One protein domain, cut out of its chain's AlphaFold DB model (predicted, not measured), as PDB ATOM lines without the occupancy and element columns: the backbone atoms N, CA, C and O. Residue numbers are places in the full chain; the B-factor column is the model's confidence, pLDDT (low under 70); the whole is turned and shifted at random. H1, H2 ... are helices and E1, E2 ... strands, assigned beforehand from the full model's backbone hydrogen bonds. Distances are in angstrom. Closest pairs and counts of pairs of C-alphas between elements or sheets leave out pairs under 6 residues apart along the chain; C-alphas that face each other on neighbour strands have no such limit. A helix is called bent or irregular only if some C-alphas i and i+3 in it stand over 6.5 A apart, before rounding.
ATOM      1  N   THR A  43     -51.801   3.159   7.878       97.38
ATOM      2  CA  THR A  43     -53.231   2.862   7.737       97.38
ATOM      3  C   THR A  43     -53.606   1.631   8.558       97.38
ATOM      4  O   THR A  43     -52.826   0.682   8.695       97.38
ATOM      5  N   LYS A  44     -54.825   1.623   9.107       97.00
ATOM      6  CA  LYS A  44     -55.309   0.497   9.920       97.00
ATOM      7  C   LYS A  44     -55.395  -0.779   9.093       97.00
ATOM      8  O   LYS A  44     -55.079  -1.852   9.586       97.00
ATOM      9  N   GLU A  45     -55.785  -0.645   7.834       97.31
ATOM     10  CA  GLU A  45     -55.918  -1.729   6.870       97.31
ATOM     11  C   GLU A  45     -54.574  -2.428   6.641       97.31
ATOM     12  O   GLU A  45     -54.527  -3.654   6.605       97.31
ATOM     13  N   ALA A  46     -53.473  -1.670   6.551       97.00
ATOM     14  CA  ALA A  46     -52.139  -2.239   6.381       97.00
ATOM     15  C   ALA A  46     -51.682  -3.009   7.629       97.00
ATOM     16  O   ALA A  46     -51.138  -4.104   7.513       97.00
ATOM     17  N   VAL A  47     -51.944  -2.464   8.822       98.19
ATOM     18  CA  VAL A  47     -51.635  -3.137  10.093       98.19
ATOM     19  C   VAL A  47     -52.423  -4.441  10.221       98.19
ATOM     20  O   VAL A  47     -51.829  -5.489  10.460       98.19
ATOM     21  N   VAL A  48     -53.736  -4.404   9.977       98.06
ATOM     22  CA  VAL A  48     -54.601  -5.594  10.027       98.06
ATOM     23  C   VAL A  48     -54.160  -6.646   9.008       98.06
ATOM     24  O   VAL A  48     -54.124  -7.829   9.334       98.06
ATOM     25  N   ALA A  49     -53.781  -6.233   7.795       98.06
ATOM     26  CA  ALA A  49     -53.280  -7.157   6.781       98.06
ATOM     27  C   ALA A  49     -52.005  -7.885   7.239       98.06
ATOM     28  O   ALA A  49     -51.882  -9.085   7.016       98.06
ATOM     29  N   ILE A  50     -51.085  -7.194   7.919       98.25
ATOM     30  CA  ILE A  50     -49.865  -7.801   8.482       98.25
ATOM     31  C   ILE A  50     -50.189  -8.773   9.622       98.25
ATOM     32  O   ILE A  50     -49.584  -9.842   9.720       98.25
ATOM     33  N   GLU A  51     -51.126  -8.407  10.496       97.19
ATOM     34  CA  GLU A  51     -51.536  -9.235  11.637       97.19
ATOM     35  C   GLU A  51     -52.253 -10.524  11.210       97.19
ATOM     36  O   GLU A  51     -52.181 -11.525  11.918       97.19
ATOM     37  N   GLN A  52     -52.939 -10.503  10.064       97.44
ATOM     38  CA  GLN A  52     -53.703 -11.637   9.531       97.44
ATOM     39  C   GLN A  52     -52.949 -12.458   8.481       97.44
ATOM     40  O   GLN A  52     -53.458 -13.488   8.043       97.44
ATOM     41  N   ALA A  53     -51.778 -12.003   8.041       98.06
ATOM     42  CA  ALA A  53     -51.008 -12.698   7.024       98.06
ATOM     43  C   ALA A  53     -50.400 -14.000   7.564       98.06
ATOM     44  O   ALA A  53     -49.892 -14.049   8.681       98.06
ATOM     45  N   ASP A  54     -50.354 -15.032   6.724       97.00
ATOM     46  CA  ASP A  54     -49.514 -16.216   6.956       97.00
ATOM     47  C   ASP A  54     -48.094 -16.023   6.389       97.00
ATOM     48  O   ASP A  54     -47.129 -16.655   6.826       97.00
ATOM     49  N   LEU A  55     -47.962 -15.127   5.407       97.25
ATOM     50  CA  LEU A  55     -46.742 -14.847   4.658       97.25
ATOM     51  C   LEU A  55     -46.677 -13.362   4.297       97.25
ATOM     52  O   LEU A  55     -47.660 -12.791   3.826       97.25
ATOM     53  N   ILE A  56     -45.508 -12.752   4.466       98.25
ATOM     54  CA  ILE A  56     -45.246 -11.355   4.116       98.25
ATOM     55  C   ILE A  56     -44.006 -11.301   3.234       98.25
ATOM     56  O   ILE A  56     -42.954 -11.830   3.591       98.25
ATOM     57  N   LEU A  57     -44.143 -10.636   2.090       97.19
ATOM     58  CA  LEU A  57     -43.078 -10.455   1.114       97.19
ATOM     59  C   LEU A  57     -42.533  -9.028   1.211       97.19
ATOM     60  O   LEU A  57     -43.292  -8.060   1.136       97.19
ATOM     61  N   LEU A  58     -41.222  -8.906   1.381       97.06
ATOM     62  CA  LEU A  58     -40.482  -7.652   1.340       97.06
ATOM     63  C   LEU A  58     -39.742  -7.581   0.003       97.06
ATOM     64  O   LEU A  58     -38.813  -8.352  -0.231       97.06
ATOM     65  N   GLY A  59     -40.156  -6.658  -0.864       92.75
ATOM     66  CA  GLY A  59     -39.623  -6.542  -2.221       92.75
ATOM     67  C   GLY A  59     -40.272  -7.507  -3.232       92.75
ATOM     68  O   GLY A  59     -41.262  -8.167  -2.904       92.75
ATOM     69  N   PRO A  60     -39.742  -7.580  -4.468       91.69
ATOM     70  CA  PRO A  60     -38.615  -6.790  -4.972       91.69
ATOM     71  C   PRO A  60     -39.000  -5.313  -5.175       91.69
ATOM     72  O   PRO A  60     -40.175  -4.947  -5.125       91.69
ATOM     73  N   GLY A  61     -38.010  -4.454  -5.392       90.62
ATOM     74  CA  GLY A  61     -38.185  -3.010  -5.563       90.62
ATOM     75  C   GLY A  61     -36.991  -2.230  -5.024       90.62
ATOM     76  O   GLY A  61     -36.150  -2.801  -4.328       90.62
ATOM     77  N   SER A  62     -36.919  -0.933  -5.332       93.25
ATOM     78  CA  SER A  62     -35.808  -0.087  -4.888       93.25
ATOM     79  C   SER A  62     -35.676  -0.130  -3.366       93.25
ATOM     80  O   SER A  62     -36.634   0.151  -2.637       93.25
ATOM     81  N   PHE A  63     -34.514  -0.529  -2.857       96.56
ATOM     82  CA  PHE A  63     -34.383  -0.914  -1.457       96.56
ATOM     83  C   PHE A  63     -34.666   0.264  -0.518       96.56
ATOM     84  O   PHE A  63     -35.509   0.168   0.375       96.56
ATOM     85  N   LEU A  64     -34.011   1.406  -0.746       96.69
ATOM     86  CA  LEU A  64     -34.124   2.578   0.129       96.69
ATOM     87  C   LEU A  64     -35.403   3.391  -0.105       96.69
ATOM     88  O   LEU A  64     -35.872   4.045   0.821       96.69
ATOM     89  N   THR A  65     -35.979   3.336  -1.305       95.00
ATOM     90  CA  THR A  65     -37.083   4.215  -1.733       95.00
ATOM     91  C   THR A  65     -38.420   3.492  -1.915       95.00
ATOM     92  O   THR A  65     -39.457   4.141  -1.958       95.00
ATOM     93  N   SER A  66     -38.454   2.155  -1.928       93.75
ATOM     94  CA  SER A  66     -39.696   1.364  -2.003       93.75
ATOM     95  C   SER A  66     -39.857   0.375  -0.845       93.75
ATOM     96  O   SER A  66     -40.911   0.340  -0.207       93.75
ATOM     97  N   VAL A  67     -38.820  -0.411  -0.527       96.31
ATOM     98  CA  VAL A  67     -38.902  -1.432   0.536       96.31
ATOM     99  C   VAL A  67     -38.825  -0.785   1.916       96.31
ATOM    100  O   VAL A  67     -39.739  -0.927   2.733       96.31
ATOM    101  N   MET A  68     -37.750  -0.041   2.174       97.69
ATOM    102  CA  MET A  68     -37.499   0.562   3.477       97.69
ATOM    103  C   MET A  68     -38.606   1.514   3.939       97.69
ATOM    104  O   MET A  68     -39.001   1.366   5.093       97.69
ATOM    105  N   PRO A  69     -39.182   2.416   3.114       96.31
ATOM    106  CA  PRO A  69     -40.202   3.359   3.580       96.31
ATOM    107  C   PRO A  69     -41.393   2.695   4.278       96.31
ATOM    108  O   PRO A  69     -41.887   3.225   5.271       96.31
ATOM    109  N   SER A  70     -41.775   1.487   3.848       95.06
ATOM    110  CA  SER A  70     -42.801   0.669   4.511       95.06
ATOM    111  C   SER A  70     -42.446   0.257   5.926       95.06
ATOM    112  O   SER A  70     -43.287   0.302   6.821       95.06
ATOM    113  N   LEU A  71     -41.184  -0.073   6.151       97.31
ATOM    114  CA  LEU A  71     -40.679  -0.527   7.439       97.31
ATOM    115  C   LEU A  71     -40.396   0.633   8.404       97.31
ATOM    116  O   LEU A  71     -40.234   0.398   9.599       97.31
ATOM    117  N   LEU A  72     -40.337   1.873   7.907       97.31
ATOM    118  CA  LEU A  72     -40.057   3.065   8.717       97.31
ATOM    119  C   LEU A  72     -41.280   3.560   9.498       97.31
ATOM    120  O   LEU A  72     -41.123   4.331  10.448       97.31
ATOM    121  N   LEU A  73     -42.493   3.125   9.138       97.62
ATOM    122  CA  LEU A  73     -43.696   3.486   9.881       97.62
ATOM    123  C   LEU A  73     -43.788   2.648  11.146       97.62
ATOM    124  O   LEU A  73     -43.757   1.417  11.114       97.62
ATOM    125  N   LYS A  74     -43.952   3.333  12.279       96.81
ATOM    126  CA  LYS A  74     -43.908   2.714  13.603       96.81
ATOM    127  C   LYS A  74     -44.915   1.574  13.736       96.81
ATOM    128  O   LYS A  74     -44.560   0.524  14.261       96.81
ATOM    129  N   GLU A  75     -46.150   1.759  13.286       98.00
ATOM    130  CA  GLU A  75     -47.196   0.744  13.400       98.00
ATOM    131  C   GLU A  75     -46.918  -0.473  12.508       98.00
ATOM    132  O   GLU A  75     -47.112  -1.596  12.964       98.00
ATOM    133  N   ILE A  76     -46.381  -0.273  11.295       98.06
ATOM    134  CA  ILE A  76     -45.950  -1.376  10.419       98.06
ATOM    135  C   ILE A  76     -44.811  -2.156  11.076       98.06
ATOM    136  O   ILE A  76     -44.896  -3.375  11.205       98.06
ATOM    137  N   ALA A  77     -43.779  -1.462  11.563       97.69
ATOM    138  CA  ALA A  77     -42.664  -2.083  12.267       97.69
ATOM    139  C   ALA A  77     -43.124  -2.899  13.485       97.69
ATOM    140  O   ALA A  77     -42.641  -4.009  13.702       97.69
ATOM    141  N   GLN A  78     -44.072  -2.381  14.276       98.06
ATOM    142  CA  GLN A  78     -44.625  -3.113  15.420       98.06
ATOM    143  C   GLN A  78     -45.466  -4.320  14.994       98.06
ATOM    144  O   GLN A  78     -45.348  -5.371  15.619       98.06
ATOM    145  N   ALA A  79     -46.287  -4.202  13.954       98.25
ATOM    146  CA  ALA A  79     -47.076  -5.322  13.450       98.25
ATOM    147  C   ALA A  79     -46.160  -6.441  12.926       98.25
ATOM    148  O   ALA A  79     -46.299  -7.601  13.311       98.25
ATOM    149  N   LEU A  80     -45.141  -6.078  12.139       98.31
ATOM    150  CA  LEU A  80     -44.144  -7.014  11.619       98.31
ATOM    151  C   LEU A  80     -43.340  -7.674  12.731       98.31
ATOM    152  O   LEU A  80     -43.052  -8.862  12.638       98.31
ATOM    153  N   LYS A  81     -43.004  -6.939  13.794       98.00
ATOM    154  CA  LYS A  81     -42.289  -7.486  14.948       98.00
ATOM    155  C   LYS A  81     -43.067  -8.596  15.665       98.00
ATOM    156  O   LYS A  81     -42.442  -9.526  16.167       98.00
ATOM    157  N   HIS A  82     -44.390  -8.473  15.762       97.12
ATOM    158  CA  HIS A  82     -45.224  -9.367  16.576       97.12
ATOM    159  C   HIS A  82     -45.972 -10.440  15.777       97.12
ATOM    160  O   HIS A  82     -46.436 -11.407  16.379       97.12
ATOM    161  N   THR A  83     -46.111 -10.286  14.459       97.25
ATOM    162  CA  THR A  83     -46.794 -11.282  13.624       97.25
ATOM    163  C   THR A  83     -46.027 -12.606  13.572       97.25
ATOM    164  O   THR A  83     -44.795 -12.633  13.581       97.25
ATOM    165  N   SER A  84     -46.769 -13.711  13.486       95.50
ATOM    166  CA  SER A  84     -46.231 -15.054  13.242       95.50
ATOM    167  C   SER A  84     -46.093 -15.388  11.752       95.50
ATOM    168  O   SER A  84     -45.612 -16.471  11.425       95.50
ATOM    169  N   ALA A  85     -46.530 -14.492  10.859       97.88
ATOM    170  CA  ALA A  85     -46.411 -14.652   9.412       97.88
ATOM    171  C   ALA A  85     -44.952 -14.865   9.010       97.88
ATOM    172  O   ALA A  85     -44.102 -14.113   9.479       97.88
ATOM    173  N   ARG A  86     -44.638 -15.789   8.101       97.56
ATOM    174  CA  ARG A  86     -43.260 -15.927   7.592       97.56
ATOM    175  C   ARG A  86     -42.839 -14.667   6.832       97.56
ATOM    176  O   ARG A  86     -43.582 -14.187   5.979       97.56
ATOM    177  N   LEU A  87     -41.655 -14.140   7.132       97.94
ATOM    178  CA  LEU A  87     -41.092 -12.948   6.507       97.94
ATOM    179  C   LEU A  87     -40.088 -13.344   5.423       97.94
ATOM    180  O   LEU A  87     -39.033 -13.906   5.721       97.94
ATOM    181  N   VAL A  88     -40.410 -13.038   4.170       98.06
ATOM    182  CA  VAL A  88     -39.567 -13.356   3.016       98.06
ATOM    183  C   VAL A  88     -39.018 -12.074   2.420       98.06
ATOM    184  O   VAL A  88     -39.789 -11.190   2.056       98.06
ATOM    185  N   PHE A  89     -37.702 -11.978   2.283       98.00
ATOM    186  CA  PHE A  89     -37.057 -10.913   1.523       98.00
ATOM    187  C   PHE A  89     -36.766 -11.392   0.106       98.00
ATOM    188  O   PHE A  89     -36.140 -12.435  -0.071       98.00
ATOM    189  N   ILE A  90     -37.213 -10.638  -0.896       96.38
ATOM    190  CA  ILE A  90     -37.011 -10.959  -2.310       96.38
ATOM    191  C   ILE A  90     -35.954 -10.013  -2.877       96.38
ATOM    192  O   ILE A  90     -36.143  -8.796  -2.876       96.38
ATOM    193  N   THR A  91     -34.841 -10.565  -3.364       94.31
ATOM    194  CA  THR A  91     -33.754  -9.759  -3.931       94.31
ATOM    195  C   THR A  91     -34.133  -9.191  -5.295       94.31
ATOM    196  O   THR A  91     -34.838  -9.824  -6.084       94.31
ATOM    197  N   ASN A  92     -33.599  -8.012  -5.616       91.19
ATOM    198  CA  ASN A  92     -33.627  -7.507  -6.985       91.19
ATOM    199  C   ASN A  92     -32.725  -8.369  -7.883       91.19
ATOM    200  O   ASN A  92     -31.674  -8.836  -7.444       91.19
ATOM    201  N   LEU A  93     -33.150  -8.577  -9.134       85.25
ATOM    202  CA  LEU A  93     -32.368  -9.297 -10.149       85.25
ATOM    203  C   LEU A  93     -31.137  -8.496 -10.573       85.25
ATOM    204  O   LEU A  93     -30.022  -9.009 -10.645       85.25
ATOM    205  N   ASP A  94     -31.365  -7.214 -10.837       83.31
ATOM    206  CA  ASP A  94     -30.326  -6.279 -11.214       83.31
ATOM    207  C   ASP A  94     -29.842  -5.511  -9.992       83.31
ATOM    208  O   ASP A  94     -30.595  -5.192  -9.066       83.31
ATOM    209  N   LYS A  95     -28.556  -5.179 -10.018       82.38
ATOM    210  CA  LYS A  95     -27.967  -4.292  -9.029       82.38
ATOM    211  C   LYS A  95     -28.569  -2.895  -9.182       82.38
ATOM    212  O   LYS A  95     -28.567  -2.337 -10.276       82.38
ATOM    213  N   GLU A  96     -29.043  -2.330  -8.077       85.31
ATOM    214  CA  GLU A  96     -29.583  -0.972  -8.062       85.31
ATOM    215  C   GLU A  96     -28.499   0.070  -8.362       85.31
ATOM    216  O   GLU A  96     -27.324  -0.102  -8.021       85.31
ATOM    217  N   ASN A  97     -28.907   1.172  -8.988       85.12
ATOM    218  CA  ASN A  97     -28.071   2.363  -9.092       85.12
ATOM    219  C   ASN A  97     -28.111   3.150  -7.767       85.12
ATOM    220  O   ASN A  97     -28.960   2.910  -6.911       85.12
ATOM    221  N   GLY A  98     -27.177   4.086  -7.591       88.31
ATOM    222  CA  GLY A  98     -27.167   4.979  -6.430       88.31
ATOM    223  C   GLY A  98     -26.679   4.315  -5.129       88.31
ATOM    224  O   GLY A  98     -25.792   3.449  -5.164       88.31
ATOM    225  N   PRO A  99     -27.200   4.734  -3.963       92.25
ATOM    226  CA  PRO A  99     -26.682   4.324  -2.658       92.25
ATOM    227  C   PRO A  99     -27.006   2.860  -2.340       92.25
ATOM    228  O   PRO A  99     -26.146   2.135  -1.845       92.25
ATOM    229  N   ALA A 100     -28.209   2.382  -2.681       92.06
ATOM    230  CA  ALA A 100     -28.621   0.998  -2.433       92.06
ATOM    231  C   ALA A 100     -27.709  -0.013  -3.146       92.06
ATOM    232  O   ALA A 100     -27.357  -1.043  -2.576       92.06
ATOM    233  N   GLY A 101     -27.224   0.322  -4.346       92.19
ATOM    234  CA  GLY A 101     -26.245  -0.486  -5.074       92.19
ATOM    235  C   GLY A 101     -24.902  -0.662  -4.356       92.19
ATOM    236  O   GLY A 101     -24.117  -1.540  -4.707       92.19
ATOM    237  N   GLN A 102     -24.578   0.149  -3.356       94.00
ATOM    238  CA  GLN A 102     -23.332   0.007  -2.597       94.00
ATOM    239  C   GLN A 102     -23.485  -0.904  -1.378       94.00
ATOM    240  O   GLN A 102     -22.486  -1.261  -0.759       94.00
ATOM    241  N   MET A 103     -24.717  -1.293  -1.044       94.69
ATOM    242  CA  MET A 103     -25.020  -2.158   0.086       94.69
ATOM    243  C   MET A 103     -24.934  -3.622  -0.353       94.69
ATOM    244  O   MET A 103     -25.482  -4.006  -1.387       94.69
ATOM    245  N   ASP A 104     -24.246  -4.446   0.435       94.31
ATOM    246  CA  ASP A 104     -24.360  -5.895   0.296       94.31
ATOM    247  C   ASP A 104     -25.694  -6.391   0.880       94.31
ATOM    248  O   ASP A 104     -26.399  -5.680   1.610       94.31
ATOM    249  N   LEU A 105     -26.057  -7.630   0.542       95.19
ATOM    250  CA  LEU A 105     -27.322  -8.209   0.983       95.19
ATOM    251  C   LEU A 105     -27.391  -8.311   2.514       95.19
ATOM    252  O   LEU A 105     -28.436  -8.040   3.097       95.19
ATOM    253  N   ALA A 106     -26.277  -8.616   3.187       95.88
ATOM    254  CA  ALA A 106     -26.222  -8.660   4.648       95.88
ATOM    255  C   ALA A 106     -26.583  -7.303   5.283       95.88
ATOM    256  O   ALA A 106     -27.357  -7.244   6.242       95.88
ATOM    257  N   THR A 107     -26.077  -6.204   4.719       96.06
ATOM    258  CA  THR A 107     -26.385  -4.839   5.155       96.06
ATOM    259  C   THR A 107     -27.853  -4.502   4.909       96.06
ATOM    260  O   THR A 107     -28.501  -3.946   5.795       96.06
ATOM    261  N   MET A 108     -28.403  -4.868   3.747       96.94
ATOM    262  CA  MET A 108     -29.829  -4.674   3.448       96.94
ATOM    263  C   MET A 108     -30.724  -5.406   4.460       96.94
ATOM    264  O   MET A 108     -31.613  -4.798   5.058       96.94
ATOM    265  N   LEU A 109     -30.448  -6.686   4.729       97.50
ATOM    266  CA  LEU A 109     -31.189  -7.472   5.719       97.50
ATOM    267  C   LEU A 109     -31.098  -6.829   7.106       97.50
ATOM    268  O   LEU A 109     -32.121  -6.624   7.758       97.50
ATOM    269  N   HIS A 110     -29.901  -6.408   7.523       97.06
ATOM    270  CA  HIS A 110     -29.708  -5.728   8.803       97.06
ATOM    271  C   HIS A 110     -30.559  -4.453   8.930       97.06
ATOM    272  O   HIS A 110     -31.134  -4.186   9.987       97.06
ATOM    273  N   TRP A 111     -30.668  -3.664   7.860       97.94
ATOM    274  CA  TRP A 111     -31.502  -2.462   7.824       97.94
ATOM    275  C   TRP A 111     -32.993  -2.775   7.973       97.94
ATOM    276  O   TRP A 111     -33.684  -2.099   8.748       97.94
ATOM    277  N   CYS A 112     -33.481  -3.817   7.295       98.12
ATOM    278  CA  CYS A 112     -34.852  -4.290   7.456       98.12
ATOM    279  C   CYS A 112     -35.110  -4.742   8.895       98.12
ATOM    280  O   CYS A 112     -35.992  -4.193   9.554       98.12
ATOM    281  N   GLU A 113     -34.309  -5.682   9.403       97.88
ATOM    282  CA  GLU A 113     -34.457  -6.282  10.736       97.88
ATOM    283  C   GLU A 113     -34.403  -5.226  11.845       97.88
ATOM    284  O   GLU A 113     -35.219  -5.224  12.771       97.88
ATOM    285  N   ARG A 114     -33.487  -4.256  11.727       97.50
ATOM    286  CA  ARG A 114     -33.401  -3.114  12.642       97.50
ATOM    287  C   ARG A 114     -34.677  -2.269  12.621       97.50
ATOM    288  O   ARG A 114     -35.135  -1.858  13.689       97.50
ATOM    289  N   SER A 115     -35.242  -2.015  11.443       97.12
ATOM    290  CA  SER A 115     -36.473  -1.225  11.288       97.12
ATOM    291  C   SER A 115     -37.685  -1.925  11.899       97.12
ATOM    292  O   SER A 115     -38.492  -1.282  12.560       97.12
ATOM    293  N   ILE A 116     -37.753  -3.257  11.808       96.88
ATOM    294  CA  ILE A 116     -38.826  -4.077  12.400       96.88
ATOM    295  C   ILE A 116     -38.523  -4.526  13.840       96.88
ATOM    296  O   ILE A 116     -39.007  -5.550  14.322       96.88
ATOM    297  N   GLY A 117     -37.709  -3.752  14.563       95.38
ATOM    298  CA  GLY A 117     -37.476  -3.946  15.993       95.38
ATOM    299  C   GLY A 117     -36.701  -5.216  16.351       95.38
ATOM    300  O   GLY A 117     -36.916  -5.760  17.437       95.38
ATOM    301  N   GLY A 118     -35.811  -5.660  15.458       95.44
ATOM    302  CA  GLY A 118     -34.900  -6.791  15.637       95.44
ATOM    303  C   GLY A 118     -35.483  -8.148  15.252       95.44
ATOM    304  O   GLY A 118     -34.832  -9.166  15.486       95.44
ATOM    305  N   ARG A 119     -36.701  -8.193  14.694       95.88
ATOM    306  CA  ARG A 119     -37.238  -9.437  14.144       95.88
ATOM    307  C   ARG A 119     -36.397  -9.849  12.934       95.88
ATOM    308  O   ARG A 119     -36.134  -9.020  12.071       95.88
ATOM    309  N   ARG A 120     -35.995 -11.119  12.895       96.38
ATOM    310  CA  ARG A 120     -35.202 -11.682  11.800       96.38
ATOM    311  C   ARG A 120     -36.058 -11.937  10.562       96.38
ATOM    312  O   ARG A 120     -37.241 -12.253  10.686       96.38
ATOM    313  N   ILE A 121     -35.449 -11.809   9.387       97.50
ATOM    314  CA  ILE A 121     -36.042 -12.274   8.129       97.50
ATOM    315  C   ILE A 121     -35.921 -13.798   8.077       97.50
ATOM    316  O   ILE A 121     -34.843 -14.344   8.310       97.50
ATOM    317  N   ASP A 122     -37.030 -14.477   7.781       97.06
ATOM    318  CA  ASP A 122     -37.106 -15.935   7.844       97.06
ATOM    319  C   ASP A 122     -36.510 -16.580   6.587       97.06
ATOM    320  O   ASP A 122     -35.779 -17.564   6.682       97.06
ATOM    321  N   ILE A 123     -36.820 -16.034   5.406       97.44
ATOM    322  CA  ILE A 123     -36.417 -16.602   4.114       97.44
ATOM    323  C   ILE A 123     -35.888 -15.502   3.195       97.44
ATOM    324  O   ILE A 123     -36.441 -14.406   3.130       97.44
ATOM    325  N   ILE A 124     -34.849 -15.824   2.433       97.75
ATOM    326  CA  ILE A 124     -34.333 -14.995   1.347       97.75
ATOM    327  C   ILE A 124     -34.643 -15.705   0.038       97.75
ATOM    328  O   ILE A 124     -34.204 -16.833  -0.174       97.75
ATOM    329  N   LEU A 125     -35.404 -15.047  -0.827       95.75
ATOM    330  CA  LEU A 125     -35.722 -15.517  -2.165       95.75
ATOM    331  C   LEU A 125     -34.866 -14.759  -3.182       95.75
ATOM    332  O   LEU A 125     -34.969 -13.536  -3.290       95.75
ATOM    333  N   SER A 126     -34.041 -15.486  -3.932       94.00
ATOM    334  CA  SER A 126     -33.078 -14.909  -4.874       94.00
ATOM    335  C   SER A 126     -32.876 -15.770  -6.122       94.00
ATOM    336  O   SER A 126     -33.316 -16.917  -6.194       94.00
ATOM    337  N   ASP A 127     -32.201 -15.208  -7.125       91.50
ATOM    338  CA  ASP A 127     -31.791 -15.893  -8.358       91.50
ATOM    339  C   ASP A 127     -30.462 -16.655  -8.220       91.50
ATOM    340  O   ASP A 127     -30.123 -17.507  -9.042       91.50
ATOM    341  N   LYS A 128     -29.719 -16.381  -7.147       91.81
ATOM    342  CA  LYS A 128     -28.445 -17.018  -6.811       91.81
ATOM    343  C   LYS A 128     -28.278 -17.186  -5.307       91.81
ATOM    344  O   LYS A 128     -28.928 -16.506  -4.518       91.81
ATOM    345  N   TYR A 129     -27.368 -18.069  -4.923       93.31
ATOM    346  CA  TYR A 129     -26.983 -18.266  -3.530       93.31
ATOM    347  C   TYR A 129     -25.928 -17.233  -3.099       93.31
ATOM    348  O   TYR A 129     -25.064 -16.877  -3.902       93.31
ATOM    349  N   TYR A 130     -25.990 -16.778  -1.847       93.62
ATOM    350  CA  TYR A 130     -25.050 -15.828  -1.245       93.62
ATOM    351  C   TYR A 130     -24.276 -16.513  -0.110       93.62
ATOM    352  O   TYR A 130     -24.821 -16.757   0.971       93.62
ATOM    353  N   ASP A 131     -23.009 -16.845  -0.362       91.50
ATOM    354  CA  ASP A 131     -22.135 -17.573   0.572       91.50
ATOM    355  C   ASP A 131     -21.721 -16.728   1.788       91.50
ATOM    356  O   ASP A 131     -21.383 -17.262   2.843       91.50
ATOM    357  N   GLU A 132     -21.735 -15.404   1.644       90.31
ATOM    358  CA  GLU A 132     -21.355 -14.442   2.677       90.31
ATOM    359  C   GLU A 132     -22.400 -14.280   3.790       90.31
ATOM    360  O   GLU A 132     -22.104 -13.687   4.830       90.31
ATOM    361  N   LEU A 133     -23.620 -14.783   3.585       93.25
ATOM    362  CA  LEU A 133     -24.685 -14.679   4.573       93.25
ATOM    363  C   LEU A 133     -24.499 -15.674   5.716       93.25
ATOM    364  O   LEU A 133     -24.022 -16.795   5.545       93.25
ATOM    365  N   GLU A 134     -24.944 -15.275   6.908       90.12
ATOM    366  CA  GLU A 134     -24.978 -16.173   8.057       90.12
ATOM    367  C   GLU A 134     -25.814 -17.425   7.760       90.12
ATOM    368  O   GLU A 134     -26.901 -17.343   7.190       90.12
ATOM    369  N   SER A 135     -25.368 -18.576   8.266       87.88
ATOM    370  CA  SER A 135     -26.074 -19.862   8.138       87.88
ATOM    371  C   SER A 135     -27.463 -19.889   8.783       87.88
ATOM    372  O   SER A 135     -28.217 -20.836   8.581       87.88
ATOM    373  N   SER A 136     -27.797 -18.863   9.570       89.00
ATOM    374  CA  SER A 136     -29.121 -18.668  10.152       89.00
ATOM    375  C   SER A 136     -30.168 -18.203   9.135       89.00
ATOM    376  O   SER A 136     -31.356 -18.362   9.397       89.00
ATOM    377  N   TYR A 137     -29.762 -17.655   7.983       93.94
ATOM    378  CA  TYR A 137     -30.690 -17.275   6.922       93.94
ATOM    379  C   TYR A 137     -31.025 -18.461   6.023       93.94
ATOM    380  O   TYR A 137     -30.142 -19.100   5.447       93.94
ATOM    381  N   HIS A 138     -32.317 -18.723   5.846       96.12
ATOM    382  CA  HIS A 138     -32.780 -19.753   4.926       96.12
ATOM    383  C   HIS A 138     -32.861 -19.156   3.518       96.12
ATOM    384  O   HIS A 138     -33.700 -18.300   3.247       96.12
ATOM    385  N   GLN A 139     -31.988 -19.598   2.614       96.69
ATOM    386  CA  GLN A 139     -31.952 -19.112   1.233       96.69
ATOM    387  C   GLN A 139     -32.692 -20.073   0.299       96.69
ATOM    388  O   GLN A 139     -32.441 -21.279   0.305       96.69
ATOM    389  N   HIS A 140     -33.583 -19.534  -0.527       95.12
ATOM    390  CA  HIS A 140     -34.259 -20.252  -1.597       95.12
ATOM    391  C   HIS A 140     -33.872 -19.642  -2.944       95.12
ATOM    392  O   HIS A 140     -34.195 -18.490  -3.229       95.12
ATOM    393  N   VAL A 141     -33.187 -20.434  -3.769       92.69
ATOM    394  CA  VAL A 141     -32.735 -20.014  -5.099       92.69
ATOM    395  C   VAL A 141     -33.736 -20.490  -6.146       92.69
ATOM    396  O   VAL A 141     -33.996 -21.688  -6.251       92.69
ATOM    397  N   SER A 142     -34.284 -19.565  -6.932       87.06
ATOM    398  CA  SER A 142     -35.218 -19.866  -8.024       87.06
ATOM    399  C   SER A 142     -34.963 -18.963  -9.230       87.06
ATOM    400  O   SER A 142     -34.489 -17.843  -9.069       87.06
TER     401      SER A 142
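What this domain is: This is residues 43 to 142 of the 169 residues of the protein "Gluconeogenesis factor" of Photobacterium damsela subsp. piscicida (UniProt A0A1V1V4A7). A small twisted wall of four parallel strands, E1 to E4, has helices H2, H3 and H4 gathered to one side of it, of which H2 and H4 lie side by side and only graze the sheet. H1 and H3 make a second side-by-side pair at the end of the domain far from E4, with H3 about perpendicular to H2 and H4. The printed part has 100 residues with four named helices and four named strands, in the chain order H1 E1 H2 H3 E2 H4 E3 E4, and the sheet order is E1 E2 E3 E4. The class is mixed, helices and strands. The whole is compact, with a radius of gyration of the C-alphas of 13.1 A and spans of 36 by 28 by 22 A.

Where its parts are: H1 is residues 44 to 52, 12.2 A long, and begins at C-alpha 44, (-55.309, 0.497, 9.920). E1 is residues 55 to 58. H2, residues 63 to 71, is 10.9 A long and is neither bent nor irregular, but only just: C-alphas 65 and 68 are 6.4 A apart. H3 is residues 74 to 82, 12.5 A. E2, residues 86 to 90, is 12.7 A. H4, residues 105 to 115, is 15.5 A and begins at (-27.322, -8.209, 0.983). E3 is residues 123 to 126, and E4, residues 138 to 141, ends at C-alpha 141, (-32.735, -20.014, -5.099).

How they stand to each other: E1 and E2 are parallel at 29 degrees, with N 56 and O 86 2.8 A apart, within hydrogen-bond range. E2 and E3 are parallel at 22 degrees, with N 125 and O 89 at 2.8 A. E3 and the edge strand E4 are parallel at 23 degrees, with N 140 and O 124 at 2.8 A. E1, H2 H3, E2 and E2, H4, E3 are strand-helix-strand units, two parallel neighbour strands joined through helices, each with a right-handed crossover. H2 grazes the sheet with residues 66 to 71, H4 with residues 105 to 112. H2 and H4 touch, the closest C-alphas being those of Leu 71 and Ser 115 at 5.7 A, at a shallow tilt of 29 degrees, the same way. H3 is close to H2 but not clearly touching, about perpendicular at 76 degrees, with the C-alphas of Leu 71 and Ala 77 closest at 5.4 A. H1 touches H3, closest at the C-alphas of Val 47 and Ile 76, 6.0 A, at a shallow tilt of 10 degrees, the same way. H1 and H3 are not on the sheet. Every O i to N i+4 pair is within hydrogen-bond range in H1, H3 and H4; H2 has 1 of 5, and 2 of 6 O i to N i+3 pairs.

The domain as a whole: The C-alphas farthest apart, those of Lys 44 and Asp 131, are 38.9 A apart. The printed part has no cut. The links E2 to H4, residues 91 to 104, and E3 to E4, residues 127 to 137, are long. The mean pLDDT of the printed part is 95.0, and no printed residue is under 70.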